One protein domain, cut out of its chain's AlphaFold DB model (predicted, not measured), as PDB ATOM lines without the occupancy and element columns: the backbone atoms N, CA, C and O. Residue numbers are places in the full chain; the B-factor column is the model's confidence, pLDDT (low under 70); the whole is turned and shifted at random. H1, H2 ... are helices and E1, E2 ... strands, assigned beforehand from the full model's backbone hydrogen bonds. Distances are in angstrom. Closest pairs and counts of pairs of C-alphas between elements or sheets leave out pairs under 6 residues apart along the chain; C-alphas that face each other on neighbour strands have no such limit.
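What this domain is: This is residues 4 to 62 of the 109 residues of an uncharacterized protein of Cupriavidus basilensis (UniProt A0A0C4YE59). Look first for a small, twisted antiparallel sheet of four strands with one helix, H1, over one face, towards the E1 edge. A long unnamed stretch, residues 21 to 37, folds back beside H1 to reach E2. The printed part has 59 residues with one named helix and four named strands, along the chain E1 H1 E2 E3 E4; the sheet's order is E1 E2 E3 E4. The class is mixed, helices and strands, with under half of the residues in named elements. The whole is compact, with a radius of gyration of the C-alphas of 10.8 A and spans of 32 by 23 by 15 A.

How they stand to each other: Start at inner strand E2, residues 38 to 43; E3, residues 49 to 53, makes an antiparallel hairpin with it, with N 42 and O 50 2.8 A apart. E3 and E4, residues 58 to 61, form the next antiparallel hairpin, with N 59 and O 51 2.9 A apart. E2, E3 and E4 are a meander, each strand the antiparallel neighbour of the one before. On the other side of E2, find edge strand E1, residues 4 to 6, antiparallel, with N 41 and O 5 2.8 A apart. H1, residues 10 to 20, is on one face of the sheet, making two layers, at a height over the sheet of 9.3 A. It lies over E1 and, only just, with 3 C-alphas, over E2; it runs along the strands, at 21 degrees to E1 on the local plane. The closest C-alphas of E1 and H1 are those of Phe 6 and Ala 13, 6.1 A apart. In H1 every O i to N i+4 pair is within hydrogen-bond range.

Where its parts are: Find C-alpha 4 at (-44.850, -31.717, -36.167), where E1 begins its 6.6 A. H1 spans 15.2 A, E2 14.4 A and E3 13.5 A; E4 spans 8.4 A and ends at C-alpha 61, (-35.864, -21.146, -39.720).

The domain as a whole: The C-alphas of Asp 32 and Arg 46 are the two farthest apart, 32.5 A. The link from H1 to E2 is long, and the others are tight. The printed part has no cut, and no printed residue is under 70 in pLDDT.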
ATOM      1  N   VAL A   4     -44.680 -32.687 -37.239       95.19
ATOM      2  CA  VAL A   4     -44.850 -31.717 -36.167       95.19
ATOM      3  C   VAL A   4     -44.770 -32.433 -34.827       95.19
ATOM      4  O   VAL A   4     -45.354 -33.501 -34.649       95.19
ATOM      5  N   ALA A   5     -44.025 -31.842 -33.900       94.81
ATOM      6  CA  ALA A   5     -43.984 -32.233 -32.499       94.81
ATOM      7  C   ALA A   5     -44.469 -31.053 -31.656       94.81
ATOM      8  O   ALA A   5     -44.042 -29.923 -31.885       94.81
ATOM      9  N   PHE A   6     -45.351 -31.314 -30.697       95.38
ATOM     10  CA  PHE A   6     -45.961 -30.287 -29.852       95.38
ATOM     11  C   PHE A   6     -45.394 -30.323 -28.434       95.38
ATOM     12  O   PHE A   6     -45.010 -31.380 -27.935       95.38
ATOM     13  N   CYS A   7     -45.393 -29.172 -27.768       92.44
ATOM     14  CA  CYS A   7     -45.109 -29.051 -26.343       92.44
ATOM     15  C   CYS A   7     -46.081 -28.055 -25.696       92.44
ATOM     16  O   CYS A   7     -46.363 -27.001 -26.264       92.44
ATOM     17  N   GLY A   8     -46.572 -28.377 -24.496       91.25
ATOM     18  CA  GLY A   8     -47.536 -27.550 -23.764       91.25
ATOM     19  C   GLY A   8     -48.940 -28.159 -23.740       91.25
ATOM     20  O   GLY A   8     -49.091 -29.358 -23.513       91.25
ATOM     21  N   ASN A   9     -49.965 -27.325 -23.932       93.81
ATOM     22  CA  ASN A   9     -51.373 -27.713 -23.813       93.81
ATOM     23  C   ASN A   9     -51.791 -28.723 -24.908       93.81
ATOM     24  O   ASN A   9     -51.676 -28.443 -26.104       93.81
ATOM     25  N   GLY A  10     -52.294 -29.892 -24.491       93.62
ATOM     26  CA  GLY A  10     -52.700 -30.980 -25.387       93.62
ATOM     27  C   GLY A  10     -53.918 -30.659 -26.258       93.62
ATOM     28  O   GLY A  10     -53.900 -30.957 -27.452       93.62
ATOM     29  N   ASP A  11     -54.936 -29.995 -25.709       96.62
ATOM     30  CA  ASP A  11     -56.128 -29.593 -26.472       96.62
ATOM     31  C   ASP A  11     -55.755 -28.589 -27.565       96.62
ATOM     32  O   ASP A  11     -56.216 -28.681 -28.708       96.62
ATOM     33  N   PHE A  12     -54.839 -27.672 -27.246       97.31
ATOM     34  CA  PHE A  12     -54.310 -26.728 -28.223       97.31
ATOM     35  C   PHE A  12     -53.504 -27.433 -29.319       97.31
ATOM     36  O   PHE A  12     -53.672 -27.122 -30.497       97.31
ATOM     37  N   ALA A  13     -52.679 -28.423 -28.963       96.94
ATOM     38  CA  ALA A  13     -51.932 -29.228 -29.930       96.94
ATOM     39  C   ALA A  13     -52.859 -29.957 -30.921       96.94
ATOM     40  O   ALA A  13     -52.601 -29.949 -32.127       96.94
ATOM     41  N   ILE A  14     -53.967 -30.531 -30.438       97.44
ATOM     42  CA  ILE A  14     -54.975 -31.178 -31.292       97.44
ATOM     43  C   ILE A  14     -55.610 -30.157 -32.246       97.44
ATOM     44  O   ILE A  14     -55.719 -30.422 -33.447       97.44
ATOM     45  N   ALA A  15     -55.985 -28.978 -31.744       97.69
ATOM     46  CA  ALA A  15     -56.584 -27.924 -32.559       97.69
ATOM     47  C   ALA A  15     -55.615 -27.388 -33.631       97.69
ATOM     48  O   ALA A  15     -56.003 -27.204 -34.786       97.69
ATOM     49  N   ILE A  16     -54.334 -27.208 -33.289       97.50
ATOM     50  CA  ILE A  16     -53.295 -26.823 -34.256       97.50
ATOM     51  C   ILE A  16     -53.115 -27.910 -35.315       97.50
ATOM     52  O   ILE A  16     -53.028 -27.598 -36.501       97.50
ATOM     53  N   LEU A  17     -53.075 -29.185 -34.921       96.81
ATOM     54  CA  LEU A  17     -52.935 -30.286 -35.871       96.81
ATOM     55  C   LEU A  17     -54.111 -30.339 -36.859       96.81
ATOM     56  O   LEU A  17     -53.897 -30.600 -38.043       96.81
ATOM     57  N   ALA A  18     -55.337 -30.073 -36.400       97.19
ATOM     58  CA  ALA A  18     -56.511 -29.970 -37.266       97.19
ATOM     59  C   ALA A  18     -56.392 -28.795 -38.254       97.19
ATOM     60  O   ALA A  18     -56.608 -28.977 -39.452       97.19
ATOM     61  N   TRP A  19     -55.964 -27.622 -37.779       96.69
ATOM     62  CA  TRP A  19     -55.688 -26.461 -38.630       96.69
ATOM     63  C   TRP A  19     -54.625 -26.753 -39.695       96.69
ATOM     64  O   TRP A  19     -54.846 -26.509 -40.880       96.69
ATOM     65  N   MET A  20     -53.496 -27.355 -39.310       94.50
ATOM     66  CA  MET A  20     -52.422 -27.721 -40.244       94.50
ATOM     67  C   MET A  20     -52.854 -28.759 -41.292       94.50
ATOM     68  O   MET A  20     -52.202 -28.902 -42.325       94.50
ATOM     69  N   ARG A  21     -53.951 -29.483 -41.046       94.75
ATOM     70  CA  ARG A  21     -54.578 -30.417 -41.994       94.75
ATOM     71  C   ARG A  21     -55.640 -29.761 -42.886       94.75
ATOM     72  O   ARG A  21     -56.290 -30.469 -43.649       94.75
ATOM     73  N   GLY A  22     -55.800 -28.439 -42.819       96.06
ATOM     74  CA  GLY A  22     -56.747 -27.668 -43.631       96.06
ATOM     75  C   GLY A  22     -58.042 -27.279 -42.914       96.06
ATOM     76  O   GLY A  22     -58.955 -26.789 -43.572       96.06
ATOM     77  N   GLY A  23     -58.142 -27.503 -41.600       97.12
ATOM     78  CA  GLY A  23     -59.244 -26.991 -40.782       97.12
ATOM     79  C   GLY A  23     -59.100 -25.506 -40.431       97.12
ATOM     80  O   GLY A  23     -58.202 -24.814 -40.916       97.12
ATOM     81  N   ASP A  24     -59.962 -25.027 -39.536       97.62
ATOM     82  CA  ASP A  24     -59.952 -23.637 -39.074       97.62
ATOM     83  C   ASP A  24     -58.782 -23.346 -38.128       97.62
ATOM     84  O   ASP A  24     -58.404 -24.175 -37.298       97.62
ATOM     85  N   ARG A  25     -58.222 -22.134 -38.224       96.81
ATOM     86  CA  ARG A  25     -57.156 -21.675 -37.324       96.81
ATOM     87  C   ARG A  25     -57.716 -21.492 -35.906       96.81
ATOM     88  O   ARG A  25     -58.630 -20.683 -35.748       96.81
ATOM     89  N   PRO A  26     -57.165 -22.162 -34.873       96.75
ATOM     90  CA  PRO A  26     -57.647 -21.983 -33.510       96.75
ATOM     91  C   PRO A  26     -57.340 -20.576 -32.996       96.75
ATOM     92  O   PRO A  26     -56.314 -19.993 -33.344       96.75
ATOM     93  N   ASP A  27     -58.205 -20.054 -32.128       95.56
ATOM     94  CA  ASP A  27     -57.908 -18.857 -31.342       95.56
ATOM     95  C   ASP A  27     -57.142 -19.264 -30.071       95.56
ATOM     96  O   ASP A  27     -57.721 -19.938 -29.211       95.56
ATOM     97  N   PRO A  28     -55.865 -18.862 -29.904       93.94
ATOM     98  CA  PRO A  28     -55.093 -19.171 -28.703       93.94
ATOM     99  C   PRO A  28     -55.740 -18.674 -27.401       93.94
ATOM    100  O   PRO A  28     -55.452 -19.223 -26.340       93.94
ATOM    101  N   ALA A  29     -56.614 -17.659 -27.456       92.88
ATOM    102  CA  ALA A  29     -57.310 -17.140 -26.278       92.88
ATOM    103  C   ALA A  29     -58.217 -18.184 -25.600       92.88
ATOM    104  O   ALA A  29     -58.460 -18.082 -24.401       92.88
ATOM    105  N   HIS A  30     -58.677 -19.208 -26.328       95.19
ATOM    106  CA  HIS A  30     -59.501 -20.284 -25.768       95.19
ATOM    107  C   HIS A  30     -58.711 -21.346 -24.990       95.19
ATOM    108  O   HIS A  30     -59.323 -22.198 -24.350       95.19
ATOM    109  N   PHE A  31     -57.375 -21.322 -25.041       94.88
ATOM    110  CA  PHE A  31     -56.524 -22.389 -24.497       94.88
ATOM    111  C   PHE A  31     -55.608 -21.932 -23.353       94.88
ATOM    112  O   PHE A  31     -54.816 -22.739 -22.867       94.88
ATOM    113  N   ASP A  32     -55.700 -20.660 -22.950       92.25
ATOM    114  CA  ASP A  32     -54.880 -20.045 -21.891       92.25
ATOM    115  C   ASP A  32     -53.367 -20.293 -22.066       92.25
ATOM    116  O   ASP A  32     -52.639 -20.661 -21.146       92.25
ATOM    117  N   VAL A  33     -52.884 -20.153 -23.304       92.69
ATOM    118  CA  VAL A  33     -51.476 -20.383 -23.653       92.69
ATOM    119  C   VAL A  33     -50.685 -19.081 -23.713       92.69
ATOM    120  O   VAL A  33     -51.164 -18.052 -24.198       92.69
ATOM    121  N   ASP A  34     -49.415 -19.145 -23.312       92.44
ATOM    122  CA  ASP A  34     -48.473 -18.059 -23.559       92.44
ATOM    123  C   ASP A  34     -48.181 -17.950 -25.062       92.44
ATOM    124  O   ASP A  34     -47.544 -18.814 -25.673       92.44
ATOM    125  N   LYS A  35     -48.625 -16.841 -25.652       92.81
ATOM    126  CA  LYS A  35     -48.484 -16.535 -27.078       92.81
ATOM    127  C   LYS A  35     -47.028 -16.381 -27.528       92.81
ATOM    128  O   LYS A  35     -46.751 -16.519 -28.720       92.81
ATOM    129  N   THR A  36     -46.115 -16.088 -26.608       90.94
ATOM    130  CA  THR A  36     -44.685 -15.905 -26.895       90.94
ATOM    131  C   THR A  36     -43.895 -17.209 -26.799       90.94
ATOM    132  O   THR A  36     -42.855 -17.347 -27.444       90.94
ATOM    133  N   SER A  37     -44.415 -18.189 -26.059       91.00
ATOM    134  CA  SER A  37     -43.806 -19.508 -25.928       91.00
ATOM    135  C   SER A  37     -43.863 -20.294 -27.242       91.00
ATOM    136  O   SER A  37     -44.766 -20.117 -28.061       91.00
ATOM    137  N   THR A  38     -42.892 -21.181 -27.463       93.00
ATOM    138  CA  THR A  38     -42.950 -22.139 -28.576       93.00
ATOM    139  C   THR A  38     -43.887 -23.283 -28.202       93.00
ATOM    140  O   THR A  38     -43.680 -23.927 -27.175       93.00
ATOM    141  N   CYS A  39     -44.881 -23.560 -29.050       94.69
ATOM    142  CA  CYS A  39     -45.850 -24.640 -28.866       94.69
ATOM    143  C   CYS A  39     -45.606 -25.845 -29.789       94.69
ATOM    144  O   CYS A  39     -46.119 -26.931 -29.519       94.69
ATOM    145  N   ALA A  40     -44.827 -25.683 -30.867       95.81
ATOM    146  CA  ALA A  40     -44.473 -26.791 -31.750       95.81
ATOM    147  C   ALA A  40     -43.131 -26.605 -32.471       95.81
ATOM    148  O   ALA A  40     -42.687 -25.482 -32.717       95.81
ATOM    149  N   VAL A  41     -42.535 -27.726 -32.876       95.19
ATOM    150  CA  VAL A  41     -41.447 -27.802 -33.857       95.19
ATOM    151  C   VAL A  41     -41.975 -28.502 -35.104       95.19
ATOM    152  O   VAL A  41     -42.540 -29.592 -35.011       95.19
ATOM    153  N   VAL A  42     -41.797 -27.878 -36.267       95.25
ATOM    154  CA  VAL A  42     -42.299 -28.350 -37.564       95.25
ATOM    155  C   VAL A  42     -41.127 -28.639 -38.492       95.25
ATOM    156  O   VAL A  42     -40.241 -27.800 -38.646       95.25
ATOM    157  N   ILE A  43     -41.139 -29.809 -39.131       93.75
ATOM    158  CA  ILE A  43     -40.230 -30.163 -40.226       93.75
ATOM    159  C   ILE A  43     -41.035 -30.163 -41.524       93.75
ATOM    160  O   ILE A  43     -41.959 -30.964 -41.685       93.75
ATOM    161  N   ASP A  44     -40.700 -29.247 -42.429       92.25
ATOM    162  CA  ASP A  44     -41.357 -29.122 -43.729       92.25
ATOM    163  C   ASP A  44     -40.859 -30.159 -44.754       92.25
ATOM    164  O   ASP A  44     -39.866 -30.855 -44.549       92.25
ATOM    165  N   GLU A  45     -41.532 -30.228 -45.905       91.06
ATOM    166  CA  GLU A  45     -41.213 -31.136 -47.022       91.06
ATOM    167  C   GLU A  45     -39.798 -30.980 -47.594       91.06
ATOM    168  O   GLU A  45     -39.291 -31.881 -48.258       91.06
ATOM    169  N   ARG A  46     -39.158 -29.831 -47.370       91.31
ATOM    170  CA  ARG A  46     -37.802 -29.510 -47.829       91.31
ATOM    171  C   ARG A  46     -36.761 -29.740 -46.726       91.31
ATOM    172  O   ARG A  46     -35.603 -29.359 -46.905       91.31
ATOM    173  N   GLY A  47     -37.157 -30.321 -45.591       89.50
ATOM    174  CA  GLY A  47     -36.303 -30.538 -44.423       89.50
ATOM    175  C   GLY A  47     -35.995 -29.257 -43.641       89.50
ATOM    176  O   GLY A  47     -35.047 -29.221 -42.857       89.50
ATOM    177  N   GLY A  48     -36.742 -28.175 -43.866       92.31
ATOM    178  CA  GLY A  48     -36.670 -26.970 -43.050       92.31
ATOM    179  C   GLY A  48     -37.265 -27.220 -41.669       92.31
ATOM    180  O   GLY A  48     -38.362 -27.759 -41.563       92.31
ATOM    181  N   VAL A  49     -36.543 -26.822 -40.619       94.00
ATOM    182  CA  VAL A  49     -37.002 -26.923 -39.228       94.00
ATOM    183  C   VAL A  49     -37.450 -25.546 -38.746       94.00
ATOM    184  O   VAL A  49     -36.723 -24.559 -38.902       94.00
ATOM    185  N   TRP A  50     -38.644 -25.483 -38.167       95.00
ATOM    186  CA  TRP A  50     -39.303 -24.245 -37.757       95.00
ATOM    187  C   TRP A  50     -39.893 -24.379 -36.359       95.00
ATOM    188  O   TRP A  50     -40.429 -25.427 -36.007       95.00
ATOM    189  N   GLN A  51     -39.869 -23.294 -35.591       94.81
ATOM    190  CA  GLN A  51     -40.671 -23.171 -34.376       94.81
ATOM    191  C   GLN A  51     -42.009 -22.510 -34.701       94.81
ATOM    192  O   GLN A  51     -42.067 -21.563 -35.490       94.81
ATOM    193  N   LEU A  52     -43.071 -22.981 -34.056       95.81
ATOM    194  CA  LEU A  52     -44.375 -22.333 -34.039       95.81
ATOM    195  C   LEU A  52     -44.628 -21.776 -32.639       95.81
ATOM    196  O   LEU A  52     -44.538 -22.511 -31.654       95.81
ATOM    197  N   SER A  53     -44.934 -20.483 -32.552       95.62
ATOM    198  CA  SER A  53     -45.284 -19.837 -31.284       95.62
ATOM    199  C   SER A  53     -46.733 -20.114 -30.875       95.62
ATOM    200  O   SER A  53     -47.578 -20.457 -31.707       95.62
ATOM    201  N   GLY A  54     -47.063 -19.853 -29.609       95.19
ATOM    202  CA  GLY A  54     -48.440 -19.848 -29.114       95.19
ATOM    203  C   GLY A  54     -49.343 -18.829 -29.827       95.19
ATOM    204  O   GLY A  54     -50.554 -19.017 -29.879       95.19
ATOM    205  N   ALA A  55     -48.780 -17.787 -30.450       95.94
ATOM    206  CA  ALA A  55     -49.500 -16.860 -31.332       95.94
ATOM    207  C   ALA A  55     -49.815 -17.449 -32.725       95.94
ATOM    208  O   ALA A  55     -50.411 -16.776 -33.575       95.94
ATOM    209  N   LEU A  56     -49.415 -18.698 -32.977       95.88
ATOM    210  CA  LEU A  56     -49.536 -19.388 -34.258       95.88
ATOM    211  C   LEU A  56     -48.771 -18.672 -35.380       95.88
ATOM    212  O   LEU A  56     -49.220 -18.620 -36.526       95.88
ATOM    213  N   SER A  57     -47.619 -18.089 -35.041       95.19
ATOM    214  CA  SER A  57     -46.684 -17.502 -35.999       95.19
ATOM    215  C   SER A  57     -45.447 -18.383 -36.119       95.19
ATOM    216  O   SER A  57     -44.842 -18.740 -35.104       95.19
ATOM    217  N   TYR A  58     -45.043 -18.697 -37.348       93.75
ATOM    218  CA  TYR A  58     -43.762 -19.351 -37.587       93.75
ATOM    219  C   TYR A  58     -42.616 -18.397 -37.245       93.75
ATOM    220  O   TYR A  58     -42.605 -17.245 -37.683       93.75
ATOM    221  N   GLY A  59     -41.670 -18.883 -36.447       87.81
ATOM    222  CA  GLY A  59     -40.424 -18.185 -36.160       87.81
ATOM    223  C   GLY A  59     -39.437 -18.248 -37.327       87.81
ATOM    224  O   GLY A  59     -39.735 -18.742 -38.418       87.81
ATOM    225  N   CYS A  60     -38.216 -17.773 -37.080       86.38
ATOM    226  CA  CYS A  60     -37.109 -17.958 -38.011       86.38
ATOM    227  C   CYS A  60     -36.820 -19.450 -38.224       86.38
ATOM    228  O   CYS A  60     -36.923 -20.254 -37.296       86.38
ATOM    229  N   ARG A  61     -36.390 -19.806 -39.441       91.88
ATOM    230  CA  ARG A  61     -35.864 -21.146 -39.720       91.88
ATOM    231  C   ARG A  61     -34.701 -21.431 -38.777       91.88
ATOM    232  O   ARG A  61     -33.750 -20.648 -38.723       91.88
ATOM    233  N   MET A  62     -34.770 -22.564 -38.097       92.56
ATOM    234  CA  MET A  62     -33.713 -23.003 -37.200       92.56
ATOM    235  C   MET A  62     -32.490 -23.446 -38.019       92.56
ATOM    236  O   MET A  62     -32.641 -24.024 -39.102       92.56
TER     237      MET A  62